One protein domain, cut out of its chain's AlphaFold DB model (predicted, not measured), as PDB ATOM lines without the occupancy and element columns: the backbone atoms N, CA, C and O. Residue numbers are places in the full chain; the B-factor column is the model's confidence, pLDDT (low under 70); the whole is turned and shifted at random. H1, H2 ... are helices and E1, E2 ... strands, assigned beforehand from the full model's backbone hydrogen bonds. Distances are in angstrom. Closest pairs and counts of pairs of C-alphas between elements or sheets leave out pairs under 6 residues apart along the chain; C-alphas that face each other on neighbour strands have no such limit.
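This is residues 32 to 143 of the 148 residues of an uncharacterized protein of Coriobacteriia bacterium (UniProt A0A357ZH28). A twisted sheet of six strands curls round one long helix, H2, which lies in the hollow of one face; the short helix H1 sits on the same face, near E5, and no named helix covers the other face. The long link between E3 and E4 loops away from H2 beyond the ends of these strands. The printed part has 112 residues, with two named helices and six named strands in the order E1 E2 H1 H2 E3 E4 E5 E6. Across the mixed sheet the order is E1 E2 E3 E4 E5 E6, with E2 and E3 parallel and the other neighbours antiparallel; the class is mixed, helices and strands. The whole is compact, with a radius of gyration of the C-alphas of 13.6 A and spans of 37 by 29 by 29 A.

The edge strands are E1, residues 34 to 44, and E6, residues 135 to 142. E1 forms a hairpin with E2, residues 47 to 56; N 40 and O 51 are 3.0 A apart, within hydrogen-bond range. E2 is parallel to E3, residues 94 to 99, at 24 degrees, with N 97 and O 52 at 2.9 A. E3 begins a meander, each strand the antiparallel neighbour of the one before, with E4, residues 111 to 116, E5, residues 121 to 129, and E6. Its N and O pairs within hydrogen-bond range include N 98 and O 113 at 2.9 A, N 123 and O 114 at 2.9 A, and N 124 and O 139 at 2.8 A. E5 bends by 69 degrees at residue 126 and E6 by 64 degrees at residue 138. Between E2 and E3 come H1, residues 60 to 65, and H2, residues 68 to 88, a strand-helix-strand unit with a right-handed crossover. Both helices are on one face of the sheet, making two layers. The closest C-alphas of H2 and E4 are those of Ala 75 and Phe 113, 6.0 A apart; those of H1 and E5 are Lys 64 and Gly 127, 5.6 A apart. H1 and H2 are close but not clearly touching, with the C-alphas of Trp 63 and Lys 71 closest at 7.4 A. Every O i to N i+4 pair is within hydrogen-bond range in H1, and 15 of 17 in H2.

E1 begins at C-alpha 34, (197.332, 193.560, 117.395), runs 27.0 A and bends by 54 degrees at residue 41. E2 measures 28.6 A, and H2 30.8 A from C-alpha 68 at (212.291, 193.959, 108.394). E5 is 20.8 A long; E6 ends at C-alpha 142, (208.225, 178.636, 108.274).

The C-alphas farthest apart, of Gly 46 and Pro 67, are 40.2 A apart. The printed part has no cut. The link from E3 to E4, 11 residues, is long; the others are tight. The mean pLDDT of the printed part is 83.2, with residues 90 to 92 and 102 to 108 under 70.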
ATOM      1  N   ASP A  32     201.076 193.035 121.543       74.38
ATOM      2  CA  ASP A  32     200.499 194.351 121.867       74.38
ATOM      3  C   ASP A  32     200.310 195.251 120.628       74.38
ATOM      4  O   ASP A  32     199.779 196.366 120.709       74.38
ATOM      5  N   ASP A  33     200.779 194.804 119.461       80.56
ATOM      6  CA  ASP A  33     200.597 195.506 118.196       80.56
ATOM      7  C   ASP A  33     199.287 195.113 117.486       80.56
ATOM      8  O   ASP A  33     198.903 195.769 116.514       80.56
ATOM      9  N   ILE A  34     198.580 194.083 117.973       84.94
ATOM     10  CA  ILE A  34     197.332 193.560 117.395       84.94
ATOM     11  C   ILE A  34     196.125 194.283 118.008       84.94
ATOM     12  O   ILE A  34     195.896 194.221 119.214       84.94
ATOM     13  N   ILE A  35     195.314 194.920 117.164       84.94
ATOM     14  CA  ILE A  35     194.049 195.571 117.536       84.94
ATOM     15  C   ILE A  35     192.954 194.525 117.775       84.94
ATOM     16  O   ILE A  35     192.190 194.633 118.729       84.94
ATOM     17  N   GLY A  36     192.868 193.515 116.908       84.69
ATOM     18  CA  GLY A  36     191.802 192.523 116.967       84.69
ATOM     19  C   GLY A  36     191.937 191.450 115.898       84.69
ATOM     20  O   GLY A  36     192.760 191.561 114.986       84.69
ATOM     21  N   ILE A  37     191.119 190.409 116.042       86.38
ATOM     22  CA  ILE A  37     190.972 189.332 115.068       86.38
ATOM     23  C   ILE A  37     189.512 189.316 114.624       86.38
ATOM     24  O   ILE A  37     188.611 189.274 115.459       86.38
ATOM     25  N   GLY A  38     189.291 189.397 113.316       86.12
ATOM     26  CA  GLY A  38     187.982 189.234 112.694       86.12
ATOM     27  C   GLY A  38     187.894 187.894 111.975       86.12
ATOM     28  O   GLY A  38     188.894 187.421 111.440       86.12
ATOM     29  N   GLN A  39     186.698 187.318 111.925       86.88
ATOM     30  CA  GLN A  39     186.401 186.111 111.159       86.88
ATOM     31  C   GLN A  39     185.267 186.404 110.177       86.88
ATOM     32  O   GLN A  39     184.286 187.064 110.520       86.88
ATOM     33  N   SER A  40     185.405 185.901 108.956       84.75
ATOM     34  CA  SER A  40     184.328 185.857 107.968       84.75
ATOM     35  C   SER A  40     184.362 184.537 107.224       84.75
ATOM     36  O   SER A  40     185.444 184.090 106.851       84.75
ATOM     37  N   GLU A  41     183.205 183.991 106.896       84.94
ATOM     38  CA  GLU A  41     183.105 182.836 106.012       84.94
ATOM     39  C   GLU A  41     183.079 183.291 104.548       84.94
ATOM     40  O   GLU A  41     182.457 184.297 104.190       84.94
ATOM     41  N   GLN A  42     183.762 182.549 103.680       80.62
ATOM     42  CA  GLN A  42     183.679 182.717 102.234       80.62
ATOM     43  C   GLN A  42     183.541 181.368 101.539       80.62
ATOM     44  O   GLN A  42     184.154 180.378 101.928       80.62
ATOM     45  N   THR A  43     182.775 181.339 100.450       80.62
ATOM     46  CA  THR A  43     182.702 180.169  99.572       80.62
ATOM     47  C   THR A  43     183.736 180.292  98.457       80.62
ATOM     48  O   THR A  43     183.592 181.115  97.551       80.62
ATOM     49  N   VAL A  44     184.764 179.444  98.482       74.50
ATOM     50  CA  VAL A  44     185.815 179.379  97.458       74.50
ATOM     51  C   VAL A  44     185.675 178.068  96.698       74.50
ATOM     52  O   VAL A  44     185.739 176.988  97.275       74.50
ATOM     53  N   ASN A  45     185.458 178.144  95.380       82.12
ATOM     54  CA  ASN A  45     185.259 176.969  94.517       82.12
ATOM     55  C   ASN A  45     184.167 175.993  95.015       82.12
ATOM     56  O   ASN A  45     184.255 174.790  94.782       82.12
ATOM     57  N   GLY A  46     183.134 176.511  95.688       82.25
ATOM     58  CA  GLY A  46     182.024 175.715  96.222       82.25
ATOM     59  C   GLY A  46     182.275 175.072  97.591       82.25
ATOM     60  O   GLY A  46     181.396 174.362  98.065       82.25
ATOM     61  N   ALA A  47     183.424 175.322  98.225       81.50
ATOM     62  CA  ALA A  47     183.704 174.921  99.601       81.50
ATOM     63  C   ALA A  47     183.676 176.141 100.532       81.50
ATOM     64  O   ALA A  47     184.144 177.217 100.153       81.50
ATOM     65  N   GLU A  48     183.126 175.973 101.734       84.00
ATOM     66  CA  GLU A  48     183.209 176.977 102.796       84.00
ATOM     67  C   GLU A  48     184.639 177.045 103.339       84.00
ATOM     68  O   GLU A  48     185.323 176.030 103.493       84.00
ATOM     69  N   GLN A  49     185.099 178.264 103.576       85.12
ATOM     70  CA  GLN A  49     186.422 178.548 104.092       85.12
ATOM     71  C   GLN A  49     186.343 179.747 105.029       85.12
ATOM     72  O   GLN A  49     185.855 180.816 104.647       85.12
ATOM     73  N   ASP A  50     186.878 179.586 106.231       86.69
ATOM     74  CA  ASP A  50     186.995 180.683 107.180       86.69
ATOM     75  C   ASP A  50     188.154 181.603 106.813       86.69
ATOM     76  O   ASP A  50     189.274 181.171 106.569       86.69
ATOM     77  N   ASN A  51     187.936 182.904 106.833       87.25
ATOM     78  CA  ASN A  51     189.002 183.879 106.684       87.25
ATOM     79  C   ASN A  51     189.171 184.638 107.991       87.25
ATOM     80  O   ASN A  51     188.286 185.390 108.406       87.25
ATOM     81  N   TYR A  52     190.341 184.479 108.593       88.56
ATOM     82  CA  TYR A  52     190.762 185.198 109.780       88.56
ATOM     83  C   TYR A  52     191.599 186.404 109.367       88.56
ATOM     84  O   TYR A  52     192.580 186.293 108.629       88.56
ATOM     85  N   THR A  53     191.210 187.577 109.851       90.38
ATOM     86  CA  THR A  53     191.916 188.835 109.617       90.38
ATOM     87  C   THR A  53     192.499 189.337 110.923       90.38
ATOM     88  O   THR A  53     191.767 189.569 111.879       90.38
ATOM     89  N   VAL A  54     193.813 189.529 110.959       90.44
ATOM     90  CA  VAL A  54     194.550 190.096 112.086       90.44
ATOM     91  C   VAL A  54     194.809 191.567 111.802       90.44
ATOM     92  O   VAL A  54     195.587 191.912 110.913       90.44
ATOM     93  N   SER A  55     194.166 192.442 112.565       88.81
ATOM     94  CA  SER A  55     194.320 193.888 112.421       88.81
ATOM     95  C   SER A  55     195.435 194.389 113.327       88.81
ATOM     96  O   SER A  55     195.407 194.149 114.532       88.81
ATOM     97  N   PHE A  56     196.396 195.123 112.775       88.38
ATOM     98  CA  PHE A  56     197.507 195.715 113.527       88.38
ATOM     99  C   PHE A  56     197.339 197.209 113.725       88.38
ATOM    100  O   PHE A  56     196.628 197.853 112.968       88.38
ATOM    101  N   LYS A  57     198.049 197.783 114.703       88.00
ATOM    102  CA  LYS A  57     198.025 199.225 115.003       88.00
ATOM    103  C   LYS A  57     198.798 200.119 114.033       88.00
ATOM    104  O   LYS A  57     198.677 201.336 114.137       88.00
ATOM    105  N   TYR A  58     199.543 199.531 113.103       86.12
ATOM    106  CA  TYR A  58     200.378 200.250 112.144       86.12
ATOM    107  C   TYR A  58     199.597 200.647 110.905       86.12
ATOM    108  O   TYR A  58     199.033 199.778 110.253       86.12
ATOM    109  N   THR A  59     199.634 201.918 110.528       86.12
ATOM    110  CA  THR A  59     199.302 202.356 109.166       86.12
ATOM    111  C   THR A  59     200.296 201.778 108.149       86.12
ATOM    112  O   THR A  59     201.364 201.274 108.504       86.12
ATOM    113  N   ALA A  60     199.973 201.874 106.856       84.19
ATOM    114  CA  ALA A  60     200.882 201.440 105.793       84.19
ATOM    115  C   ALA A  60     202.231 202.186 105.824       84.19
ATOM    116  O   ALA A  60     203.272 201.578 105.593       84.19
ATOM    117  N   GLU A  61     202.230 203.490 106.123       85.06
ATOM    118  CA  GLU A  61     203.455 204.298 106.198       85.06
ATOM    119  C   GLU A  61     204.314 203.924 107.408       85.06
ATOM    120  O   GLU A  61     205.523 203.736 107.273       85.06
ATOM    121  N   GLU A  62     203.691 203.739 108.574       88.81
ATOM    122  CA  GLU A  62     204.398 203.300 109.779       88.81
ATOM    123  C   GLU A  62     204.998 201.908 109.591       88.81
ATOM    124  O   GLU A  62     206.143 201.679 109.970       88.81
ATOM    125  N   TRP A  63     204.263 200.991 108.953       89.81
ATOM    126  CA  TRP A  63     204.764 199.654 108.658       89.81
ATOM    127  C   TRP A  63     205.997 199.681 107.753       89.81
ATOM    128  O   TRP A  63     206.981 199.000 108.042       89.81
ATOM    129  N   LYS A  64     205.982 200.492 106.686       89.00
ATOM    130  CA  LYS A  64     207.134 200.648 105.780       89.00
ATOM    131  C   LYS A  64     208.386 201.102 106.522       89.00
ATOM    132  O   LYS A  64     209.474 200.611 106.230       89.00
ATOM    133  N   ALA A  65     208.223 202.006 107.485       90.19
ATOM    134  CA  ALA A  65     209.318 202.557 108.273       90.19
ATOM    135  C   ALA A  65     209.923 201.561 109.281       90.19
ATOM    136  O   ALA A  65     211.022 201.801 109.785       90.19
ATOM    137  N   LEU A  66     209.243 200.448 109.586       89.38
ATOM    138  CA  LEU A  66     209.783 199.426 110.480       89.38
ATOM    139  C   LEU A  66     210.949 198.667 109.828       89.38
ATOM    140  O   LEU A  66     210.912 198.383 108.626       89.38
ATOM    141  N   PRO A  67     211.957 198.250 110.613       90.94
ATOM    142  CA  PRO A  67     212.956 197.309 110.133       90.94
ATOM    143  C   PRO A  67     212.312 195.948 109.847       90.94
ATOM    144  O   PRO A  67     211.371 195.528 110.525       90.94
ATOM    145  N   ASP A  68     212.851 195.232 108.864       90.56
ATOM    146  CA  ASP A  68     212.291 193.959 108.394       90.56
ATOM    147  C   ASP A  68     212.229 192.884 109.483       90.56
ATOM    148  O   ASP A  68     211.245 192.152 109.570       90.56
ATOM    149  N   THR A  69     213.213 192.852 110.386       89.19
ATOM    150  CA  THR A  69     213.193 191.966 111.560       89.19
ATOM    151  C   THR A  69     211.958 192.204 112.428       89.19
ATOM    152  O   THR A  69     211.313 191.252 112.859       89.19
ATOM    153  N   LYS A  70     211.565 193.468 112.624       89.00
ATOM    154  CA  LYS A  70     210.392 193.812 113.430       89.00
ATOM    155  C   LYS A  70     209.090 193.444 112.723       89.00
ATOM    156  O   LYS A  70     208.182 192.928 113.368       89.00
ATOM    157  N   LYS A  71     209.010 193.645 111.402       90.38
ATOM    158  CA  LYS A  71     207.861 193.205 110.587       90.38
ATOM    159  C   LYS A  71     207.620 191.701 110.741       90.38
ATOM    160  O   LYS A  71     206.486 191.270 110.923       90.38
ATOM    161  N   VAL A  72     208.698 190.917 110.721       90.50
ATOM    162  CA  VAL A  72     208.658 189.458 110.884       90.50
ATOM    163  C   VAL A  72     208.193 189.044 112.280       90.50
ATOM    164  O   VAL A  72     207.312 188.191 112.392       90.50
ATOM    165  N   GLU A  73     208.716 189.665 113.341       90.12
ATOM    166  CA  GLU A  73     208.267 189.414 114.721       90.12
ATOM    167  C   GLU A  73     206.763 189.675 114.900       90.12
ATOM    168  O   GLU A  73     206.047 188.873 115.506       90.12
ATOM    169  N   ILE A  74     206.278 190.788 114.343       89.94
ATOM    170  CA  ILE A  74     204.868 191.190 114.416       89.94
ATOM    171  C   ILE A  74     203.980 190.223 113.635       89.94
ATOM    172  O   ILE A  74     202.969 189.757 114.159       89.94
ATOM    173  N   ALA A  75     204.366 189.881 112.404       91.06
ATOM    174  CA  ALA A  75     203.622 188.937 111.580       91.06
ATOM    175  C   ALA A  75     203.526 187.550 112.235       91.06
ATOM    176  O   ALA A  75     202.452 186.950 112.251       91.06
ATOM    177  N   THR A  76     204.623 187.077 112.833       90.25
ATOM    178  CA  THR A  76     204.662 185.795 113.553       90.25
ATOM    179  C   THR A  76     203.727 185.818 114.761       90.25
ATOM    180  O   THR A  76     202.897 184.927 114.905       90.25
ATOM    181  N   SER A  77     203.770 186.885 115.567       89.50
ATOM    182  CA  SER A  77     202.880 187.037 116.729       89.50
ATOM    183  C   SER A  77     201.402 187.118 116.321       89.50
ATOM    184  O   SER A  77     200.526 186.579 116.996       89.50
ATOM    185  N   GLY A  78     201.106 187.772 115.192       89.94
ATOM    186  CA  GLY A  78     199.761 187.810 114.619       89.94
ATOM    187  C   GLY A  78     199.250 186.443 114.192       89.94
ATOM    188  O   GLY A  78     198.116 186.087 114.504       89.94
ATOM    189  N   TYR A  79     200.096 185.674 113.506       90.56
ATOM    190  CA  TYR A  79     199.794 184.298 113.132       90.56
ATOM    191  C   TYR A  79     199.527 183.419 114.361       90.56
ATOM    192  O   TYR A  79     198.502 182.744 114.404       90.56
ATOM    193  N   GLU A  80     200.391 183.476 115.378       88.25
ATOM    194  CA  GLU A  80     200.241 182.703 116.619       88.25
ATOM    195  C   GLU A  80     198.925 183.011 117.341       88.25
ATOM    196  O   GLU A  80     198.283 182.117 117.883       88.25
ATOM    197  N   LYS A  81     198.475 184.269 117.322       85.69
ATOM    198  CA  LYS A  81     197.193 184.629 117.931       85.69
ATOM    199  C   LYS A  81     196.004 184.138 117.104       85.69
ATOM    200  O   LYS A  81     195.035 183.641 117.663       85.69
ATOM    201  N   ALA A  82     196.077 184.256 115.780       87.44
ATOM    202  CA  ALA A  82     195.015 183.799 114.888       87.44
ATOM    203  C   ALA A  82     194.860 182.277 114.868       87.44
ATOM    204  O   ALA A  82     193.735 181.796 114.799       87.44
ATOM    205  N   VAL A  83     195.953 181.513 114.961       87.12
ATOM    206  CA  VAL A  83     195.861 180.045 114.950       87.12
ATOM    207  C   VAL A  83     195.151 179.506 116.196       87.12
ATOM    208  O   VAL A  83     194.391 178.554 116.075       87.12
ATOM    209  N   VAL A  84     195.288 180.162 117.355       84.06
ATOM    210  CA  VAL A  84     194.524 179.810 118.567       84.06
ATOM    211  C   VAL A  84     193.014 179.951 118.338       84.06
ATOM    212  O   VAL A  84     192.246 179.083 118.749       84.06
ATOM    213  N   GLU A  85     192.581 181.007 117.642       82.38
ATOM    214  CA  GLU A  85     191.164 181.203 117.292       82.38
ATOM    215  C   GLU A  85     190.683 180.161 116.269       82.38
ATOM    216  O   GLU A  85     189.583 179.622 116.391       82.38
ATOM    217  N   VAL A  86     191.520 179.818 115.283       83.50
ATOM    218  CA  VAL A  86     191.226 178.758 114.301       83.50
ATOM    219  C   VAL A  86     191.022 177.408 114.993       83.50
ATOM    220  O   VAL A  86     190.046 176.713 114.710       83.50
ATOM    221  N   GLU A  87     191.930 177.039 115.900       80.75
ATOM    222  CA  GLU A  87     191.866 175.787 116.658       80.75
ATOM    223  C   GLU A  87     190.596 175.708 117.508       80.75
ATOM    224  O   GLU A  87     189.941 174.664 117.542       80.75
ATOM    225  N   ALA A  88     190.212 176.815 118.151       75.56
ATOM    226  CA  ALA A  88     188.996 176.885 118.952       75.56
ATOM    227  C   ALA A  88     187.721 176.638 118.124       75.56
ATOM    228  O   ALA A  88     186.760 176.062 118.635       75.56
ATOM    229  N   ASN A  89     187.727 177.025 116.846       72.88
ATOM    230  CA  ASN A  89     186.591 176.882 115.934       72.88
ATOM    231  C   ASN A  89     186.613 175.589 115.096       72.88
ATOM    232  O   ASN A  89     185.683 175.354 114.328       72.88
ATOM    233  N   ALA A  90     187.641 174.740 115.241       67.50
ATOM    234  CA  ALA A  90     187.779 173.442 114.566       67.50
ATOM    235  C   ALA A  90     187.555 173.472 113.034       67.50
ATOM    236  O   ALA A  90     187.041 172.512 112.451       67.50
ATOM    237  N   SER A  91     187.943 174.564 112.368       67.75
ATOM    238  CA  SER A  91     187.752 174.721 110.922       67.75
ATOM    239  C   SER A  91     188.784 173.927 110.123       67.75
ATOM    240  O   SER A  91     189.993 174.099 110.293       67.75
ATOM    241  N   SER A  92     188.322 173.070 109.209       69.19
ATOM    242  CA  SER A  92     189.203 172.257 108.359       69.19
ATOM    243  C   SER A  92     189.825 173.032 107.192       69.19
ATOM    244  O   SER A  92     190.743 172.530 106.548       69.19
ATOM    245  N   SER A  93     189.309 174.222 106.876       81.44
ATOM    246  CA  SER A  93     189.773 175.048 105.762       81.44
ATOM    247  C   SER A  93     189.627 176.517 106.123       81.44
ATOM    248  O   SER A  93     188.517 177.026 106.257       81.44
ATOM    249  N   PHE A  94     190.751 177.208 106.265       86.62
ATOM    250  CA  PHE A  94     190.772 178.612 106.644       86.62
ATOM    251  C   PHE A  94     191.890 179.356 105.905       86.62
ATOM    252  O   PHE A  94     192.690 178.729 105.223       86.62
ATOM    253  N   ASN A  95     191.946 180.678 106.044       88.69
ATOM    254  CA  ASN A  95     193.084 181.531 105.706       88.69
ATOM    255  C   ASN A  95     193.351 182.518 106.839       88.69
ATOM    256  O   ASN A  95     192.434 182.900 107.563       88.69
ATOM    257  N   ILE A  96     194.598 182.983 106.950       90.75
ATOM    258  CA  ILE A  96     194.984 184.050 107.880       90.75
ATOM    259  C   ILE A  96     195.652 185.183 107.100       90.75
ATOM    260  O   ILE A  96     196.650 184.963 106.405       90.75
ATOM    261  N   LEU A  97     195.126 186.400 107.249       91.50
ATOM    262  CA  LEU A  97     195.686 187.626 106.682       91.50
ATOM    263  C   LEU A  97     195.984 188.647 107.779       91.50
ATOM    264  O   LEU A  97     195.116 188.954 108.588       91.50
ATOM    265  N   GLY A  98     197.179 189.231 107.768       91.44
ATOM    266  CA  GLY A  98     197.509 190.394 108.587       91.44
ATOM    267  C   GLY A  98     197.324 191.691 107.813       91.44
ATOM    268  O   GLY A  98     197.810 191.795 106.685       91.44
ATOM    269  N   ILE A  99     196.681 192.695 108.411       90.00
ATOM    270  CA  ILE A  99     196.413 193.989 107.768       90.00
ATOM    271  C   ILE A  99     196.788 195.191 108.645       90.00
ATOM    272  O   ILE A  99     196.714 195.145 109.873       90.00
ATOM    273  N   SER A 100     197.185 196.287 107.996       87.50
ATOM    274  CA  SER A 100     197.465 197.575 108.643       87.50
ATOM    275  C   SER A 100     196.223 198.197 109.279       87.50
ATOM    276  O   SER A 100     195.118 198.038 108.763       87.50
ATOM    277  N   LYS A 101     196.433 199.034 110.296       79.81
ATOM    278  CA  LYS A 101     195.448 199.968 110.833       79.81
ATOM    279  C   LYS A 101     194.966 200.895 109.728       79.81
ATOM    280  O   LYS A 101     195.685 201.780 109.270       79.81
ATOM    281  N   THR A 102     193.710 200.732 109.377       64.12
ATOM    282  CA  THR A 102     192.865 201.791 108.835       64.12
ATOM    283  C   THR A 102     191.660 201.901 109.761       64.12
ATOM    284  O   THR A 102     191.423 200.996 110.566       64.12
ATOM    285  N   ALA A 103     190.908 203.003 109.711       52.91
ATOM    286  CA  ALA A 103     189.575 202.979 110.309       52.91
ATOM    287  C   ALA A 103     188.828 201.762 109.727       52.91
ATOM    288  O   ALA A 103     188.919 201.503 108.521       52.91
ATOM    289  N   GLU A 104     188.215 200.947 110.587       46.69
ATOM    290  CA  GLU A 104     187.558 199.707 110.171       46.69
ATOM    291  C   GLU A 104     186.581 199.991 109.017       46.69
ATOM    292  O   GLU A 104     185.736 200.879 109.117       46.69
ATOM    293  N   GLY A 105     186.718 199.263 107.904       47.84
ATOM    294  CA  GLY A 105     185.832 199.391 106.741       47.84
ATOM    295  C   GLY A 105     186.290 200.336 105.621       47.84
ATOM    296  O   GLY A 105     185.597 200.425 104.609       47.84
ATOM    297  N   GLU A 106     187.444 201.005 105.730       45.72
ATOM    298  CA  GLU A 106     187.952 201.835 104.628       45.72
ATOM    299  C   GLU A 106     188.757 201.044 103.579       45.72
ATOM    300  O   GLU A 106     189.614 200.210 103.885       45.72
ATOM    301  N   SER A 107     188.509 201.356 102.305       50.81
ATOM    302  CA  SER A 107     189.361 200.956 101.182       50.81
ATOM    303  C   SER A 107     190.747 201.587 101.361       50.81
ATOM    304  O   SER A 107     190.888 202.802 101.258       50.81
ATOM    305  N   GLY A 108     191.770 200.784 101.665       61.78
ATOM    306  CA  GLY A 108     193.123 201.300 101.919       61.78
ATOM    307  C   GLY A 108     194.013 200.428 102.803       61.78
ATOM    308  O   GLY A 108     195.222 200.661 102.856       61.78
ATOM    309  N   ALA A 109     193.456 199.407 103.463       70.81
ATOM    310  CA  ALA A 109     194.244 198.481 104.269       70.81
ATOM    311  C   ALA A 109     195.334 197.790 103.427       70.81
ATOM    312  O   ALA A 109     195.107 197.313 102.312       70.81
ATOM    313  N   THR A 110     196.544 197.753 103.974       83.12
ATOM    314  CA  THR A 110     197.708 197.114 103.371       83.12
ATOM    315  C   THR A 110     197.906 195.741 103.990       83.12
ATOM    316  O   THR A 110     197.911 195.608 105.212       83.12
ATOM    317  N   VAL A 111     198.072 194.724 103.142       85.62
ATOM    318  CA  VAL A 111     198.401 193.367 103.589       85.62
ATOM    319  C   VAL A 111     199.833 193.365 104.110       85.62
ATOM    320  O   VAL A 111     200.762 193.745 103.397       85.62
ATOM    321  N   LEU A 112     199.992 192.940 105.359       89.19
ATOM    322  CA  LEU A 112     201.264 192.910 106.080       89.19
ATOM    323  C   LEU A 112     201.849 191.507 106.117       89.19
ATOM    324  O   LEU A 112     203.060 191.342 105.986       89.19
ATOM    325  N   PHE A 113     200.992 190.493 106.233       93.44
ATOM    326  CA  PHE A 113     201.387 189.111 106.017       93.44
ATOM    327  C   PHE A 113     200.213 188.255 105.542       93.44
ATOM    328  O   PHE A 113     199.050 188.637 105.676       93.44
ATOM    329  N   MET A 114     200.527 187.079 105.012       91.94
ATOM    330  CA  MET A 114     199.545 186.067 104.636       91.94
ATOM    331  C   MET A 114     200.078 184.673 104.956       91.94
ATOM    332  O   MET A 114     201.252 184.390 104.707       91.94
ATOM    333  N   LEU A 115     199.216 183.799 105.475       90.56
ATOM    334  CA  LEU A 115     199.513 182.375 105.590       90.56
ATOM    335  C   LEU A 115     199.445 181.706 104.212       90.56
ATOM    336  O   LEU A 115     198.463 181.828 103.487       90.56
ATOM    337  N   ASN A 116     200.489 180.959 103.870       83.81
ATOM    338  CA  ASN A 116     200.501 180.024 102.760       83.81
ATOM    339  C   ASN A 116     200.384 178.597 103.312       83.81
ATOM    340  O   ASN A 116     201.353 178.042 103.840       83.81
ATOM    341  N   HIS A 117     199.191 178.021 103.169       76.75
ATOM    342  CA  HIS A 117     198.851 176.693 103.679       76.75
ATOM    343  C   HIS A 117     199.623 175.566 102.997       76.75
ATOM    344  O   HIS A 117     199.981 174.600 103.663       76.75
ATOM    345  N   GLU A 118     199.919 175.692 101.700       76.00
ATOM    346  CA  GLU A 118     200.596 174.633 100.936       76.00
ATOM    347  C   GLU A 118     201.980 174.322 101.511       76.00
ATOM    348  O   GLU A 118     202.420 173.174 101.507       76.00
ATOM    349  N   ASN A 119     202.643 175.351 102.042       79.06
ATOM    350  CA  ASN A 119     204.027 175.266 102.488       79.06
ATOM    351  C   ASN A 119     204.184 175.463 104.002       79.06
ATOM    352  O   ASN A 119     205.308 175.423 104.487       79.06
ATOM    353  N   SER A 120     203.092 175.685 104.747       85.06
ATOM    354  CA  SER A 120     203.129 176.039 106.177       85.06
ATOM    355  C   SER A 120     204.070 177.213 106.465       85.06
ATOM    356  O   SER A 120     204.933 177.168 107.338       85.06
ATOM    357  N   THR A 121     203.927 178.288 105.691       89.69
ATOM    358  CA  THR A 121     204.763 179.486 105.828       89.69
ATOM    359  C   THR A 121     203.916 180.741 105.882       89.69
ATOM    360  O   THR A 121     202.947 180.838 105.135       89.69
ATOM    361  N   ILE A 122     204.332 181.751 106.643       92.81
ATOM    362  CA  ILE A 122     203.813 183.112 106.480       92.81
ATOM    363  C   ILE A 122     204.714 183.904 105.529       92.81
ATOM    364  O   ILE A 122     205.939 183.896 105.649       92.81
ATOM    365  N   ALA A 123     204.106 184.592 104.570       93.38
ATOM    366  CA  ALA A 123     204.772 185.571 103.724       93.38
ATOM    367  C   ALA A 123     204.594 186.957 104.348       93.38
ATOM    368  O   ALA A 123     203.463 187.407 104.508       93.38
ATOM    369  N   VAL A 124     205.695 187.617 104.703       92.69
ATOM    370  CA  VAL A 124     205.722 188.954 105.312       92.69
ATOM    371  C   VAL A 124     206.025 189.987 104.236       92.69
ATOM    372  O   VAL A 124     206.956 189.809 103.449       92.69
ATOM    373  N   TYR A 125     205.264 191.075 104.206       93.19
ATOM    374  CA  TYR A 125     205.339 192.098 103.166       93.19
ATOM    375  C   TYR A 125     205.884 193.425 103.694       93.19
ATOM    376  O   TYR A 125     205.805 193.721 104.882       93.19
ATOM    377  N   ASN A 126     206.424 194.255 102.803       87.88
ATOM    378  CA  ASN A 126     207.017 195.551 103.148       87.88
ATOM    379  C   ASN A 126     205.986 196.692 103.211       87.88
ATOM    380  O   ASN A 126     206.320 197.797 103.626       87.88
ATOM    381  N   GLY A 127     204.738 196.424 102.818       79.19
ATOM    382  CA  GLY A 127     203.658 197.406 102.759       79.19
ATOM    383  C   GLY A 127     203.682 198.317 101.526       79.19
ATOM    384  O   GLY A 127     202.894 199.259 101.436       79.19
ATOM    385  N   GLU A 128     204.563 198.057 100.563       81.38
ATOM    386  CA  GLU A 128     204.586 198.705  99.252       81.38
ATOM    387  C   GLU A 128     203.969 197.791  98.202       81.38
ATOM    388  O   GLU A 128     204.039 196.569  98.319       81.38
ATOM    389  N   LYS A 129     203.378 198.386  97.164       77.38
ATOM    390  CA  LYS A 129     202.932 197.668  95.971       77.38
ATOM    391  C   LYS A 129     203.852 198.030  94.812       77.38
ATOM    392  O   LYS A 129     204.188 199.202  94.656       77.38
ATOM    393  N   ASP A 130     204.246 197.040  94.020       77.38
ATOM    394  CA  ASP A 130     204.944 197.272  92.755       77.38
ATOM    395  C   ASP A 130     204.015 197.931  91.713       77.38
ATOM    396  O   ASP A 130     202.824 198.149  91.954       77.38
ATOM    397  N   GLU A 131     204.547 198.239  90.528       76.62
ATOM    398  CA  GLU A 131     203.776 198.827  89.420       76.62
ATOM    399  C   GLU A 131     202.605 197.937  88.957       76.62
ATOM    400  O   GLU A 131     201.638 198.430  88.379       76.62
ATOM    401  N   ALA A 132     202.664 196.631  89.238       76.69
ATOM    402  CA  ALA A 132     201.603 195.666  88.969       76.69
ATOM    403  C   ALA A 132     200.620 195.507  90.148       76.69
ATOM    404  O   ALA A 132     199.717 194.668  90.090       76.69
ATOM    405  N   GLY A 133     200.777 196.292  91.218       72.50
ATOM    406  CA  GLY A 133     199.928 196.266  92.403       72.50
ATOM    407  C   GLY A 133     200.244 195.142  93.395       72.50
ATOM    408  O   GLY A 133     199.471 194.946  94.338       72.50
ATOM    409  N   LYS A 134     201.339 194.394  93.211       76.56
ATOM    410  CA  LYS A 134     201.713 193.266  94.076       76.56
ATOM    411  C   LYS A 134     202.508 193.743  95.287       76.56
ATOM    412  O   LYS A 134     203.416 194.554  95.121       76.56
ATOM    413  N   PRO A 135     202.217 193.228  96.490       80.50
ATOM    414  CA  PRO A 135     202.964 193.599  97.678       80.50
ATOM    415  C   PRO A 135     204.425 193.127  97.599       80.50
ATOM    416  O   PRO A 135     204.692 191.998  97.179       80.50
ATOM    417  N   GLY A 136     205.368 193.970  98.025       86.06
ATOM    418  CA  GLY A 136     206.784 193.611  98.100       86.06
ATOM    419  C   GLY A 136     207.042 192.589  99.210       86.06
ATOM    420  O   GLY A 136     206.735 192.844 100.374       86.06
ATOM    421  N   LEU A 137     207.590 191.421  98.865       88.94
ATOM    422  CA  LEU A 137     207.928 190.372  99.831       88.94
ATOM    423  C   LEU A 137     209.208 190.742 100.592       88.94
ATOM    424  O   LEU A 137     210.245 190.978  99.978       88.94
ATOM    425  N   VAL A 138     209.132 190.736 101.920       89.94
ATOM    426  CA  VAL A 138     210.284 190.885 102.820       89.94
ATOM    427  C   VAL A 138     210.910 189.520 103.068       89.94
ATOM    428  O   VAL A 138     212.078 189.290 102.767       89.94
ATOM    429  N   GLN A 139     210.116 188.596 103.608       91.19
ATOM    430  CA  GLN A 139     210.589 187.282 104.021       91.19
ATOM    431  C   GLN A 139     209.447 186.266 104.012       91.19
ATOM    432  O   GLN A 139     208.283 186.608 104.193       91.19
ATOM    433  N   THR A 140     209.797 184.998 103.813       92.62
ATOM    434  CA  THR A 140     208.926 183.858 104.115       92.62
ATOM    435  C   THR A 140     209.440 183.178 105.377       92.62
ATOM    436  O   THR A 140     210.637 182.909 105.481       92.62
ATOM    437  N   VAL A 141     208.552 182.937 106.336       90.44
ATOM    438  CA  VAL A 141     208.875 182.334 107.632       90.44
ATOM    439  C   VAL A 141     208.123 181.019 107.736       90.44
ATOM    440  O   VAL A 141     206.902 180.998 107.585       90.44
ATOM    441  N   GLU A 142     208.844 179.924 107.964       90.38
ATOM    442  CA  GLU A 142     208.225 178.636 108.274       90.38
ATOM    443  C   GLU A 142     207.523 178.722 109.623       90.38
ATOM    444  O   GLU A 142     208.097 179.173 110.615       90.38
ATOM    445  N   VAL A 143     206.275 178.276 109.653       85.50
ATOM    446  CA  VAL A 143     205.471 178.230 110.865       85.50
ATOM    447  C   VAL A 143     205.049 176.797 111.117       85.50
ATOM    448  O   VAL A 143     204.767 176.029 110.197       85.50
TER     449      VAL A 143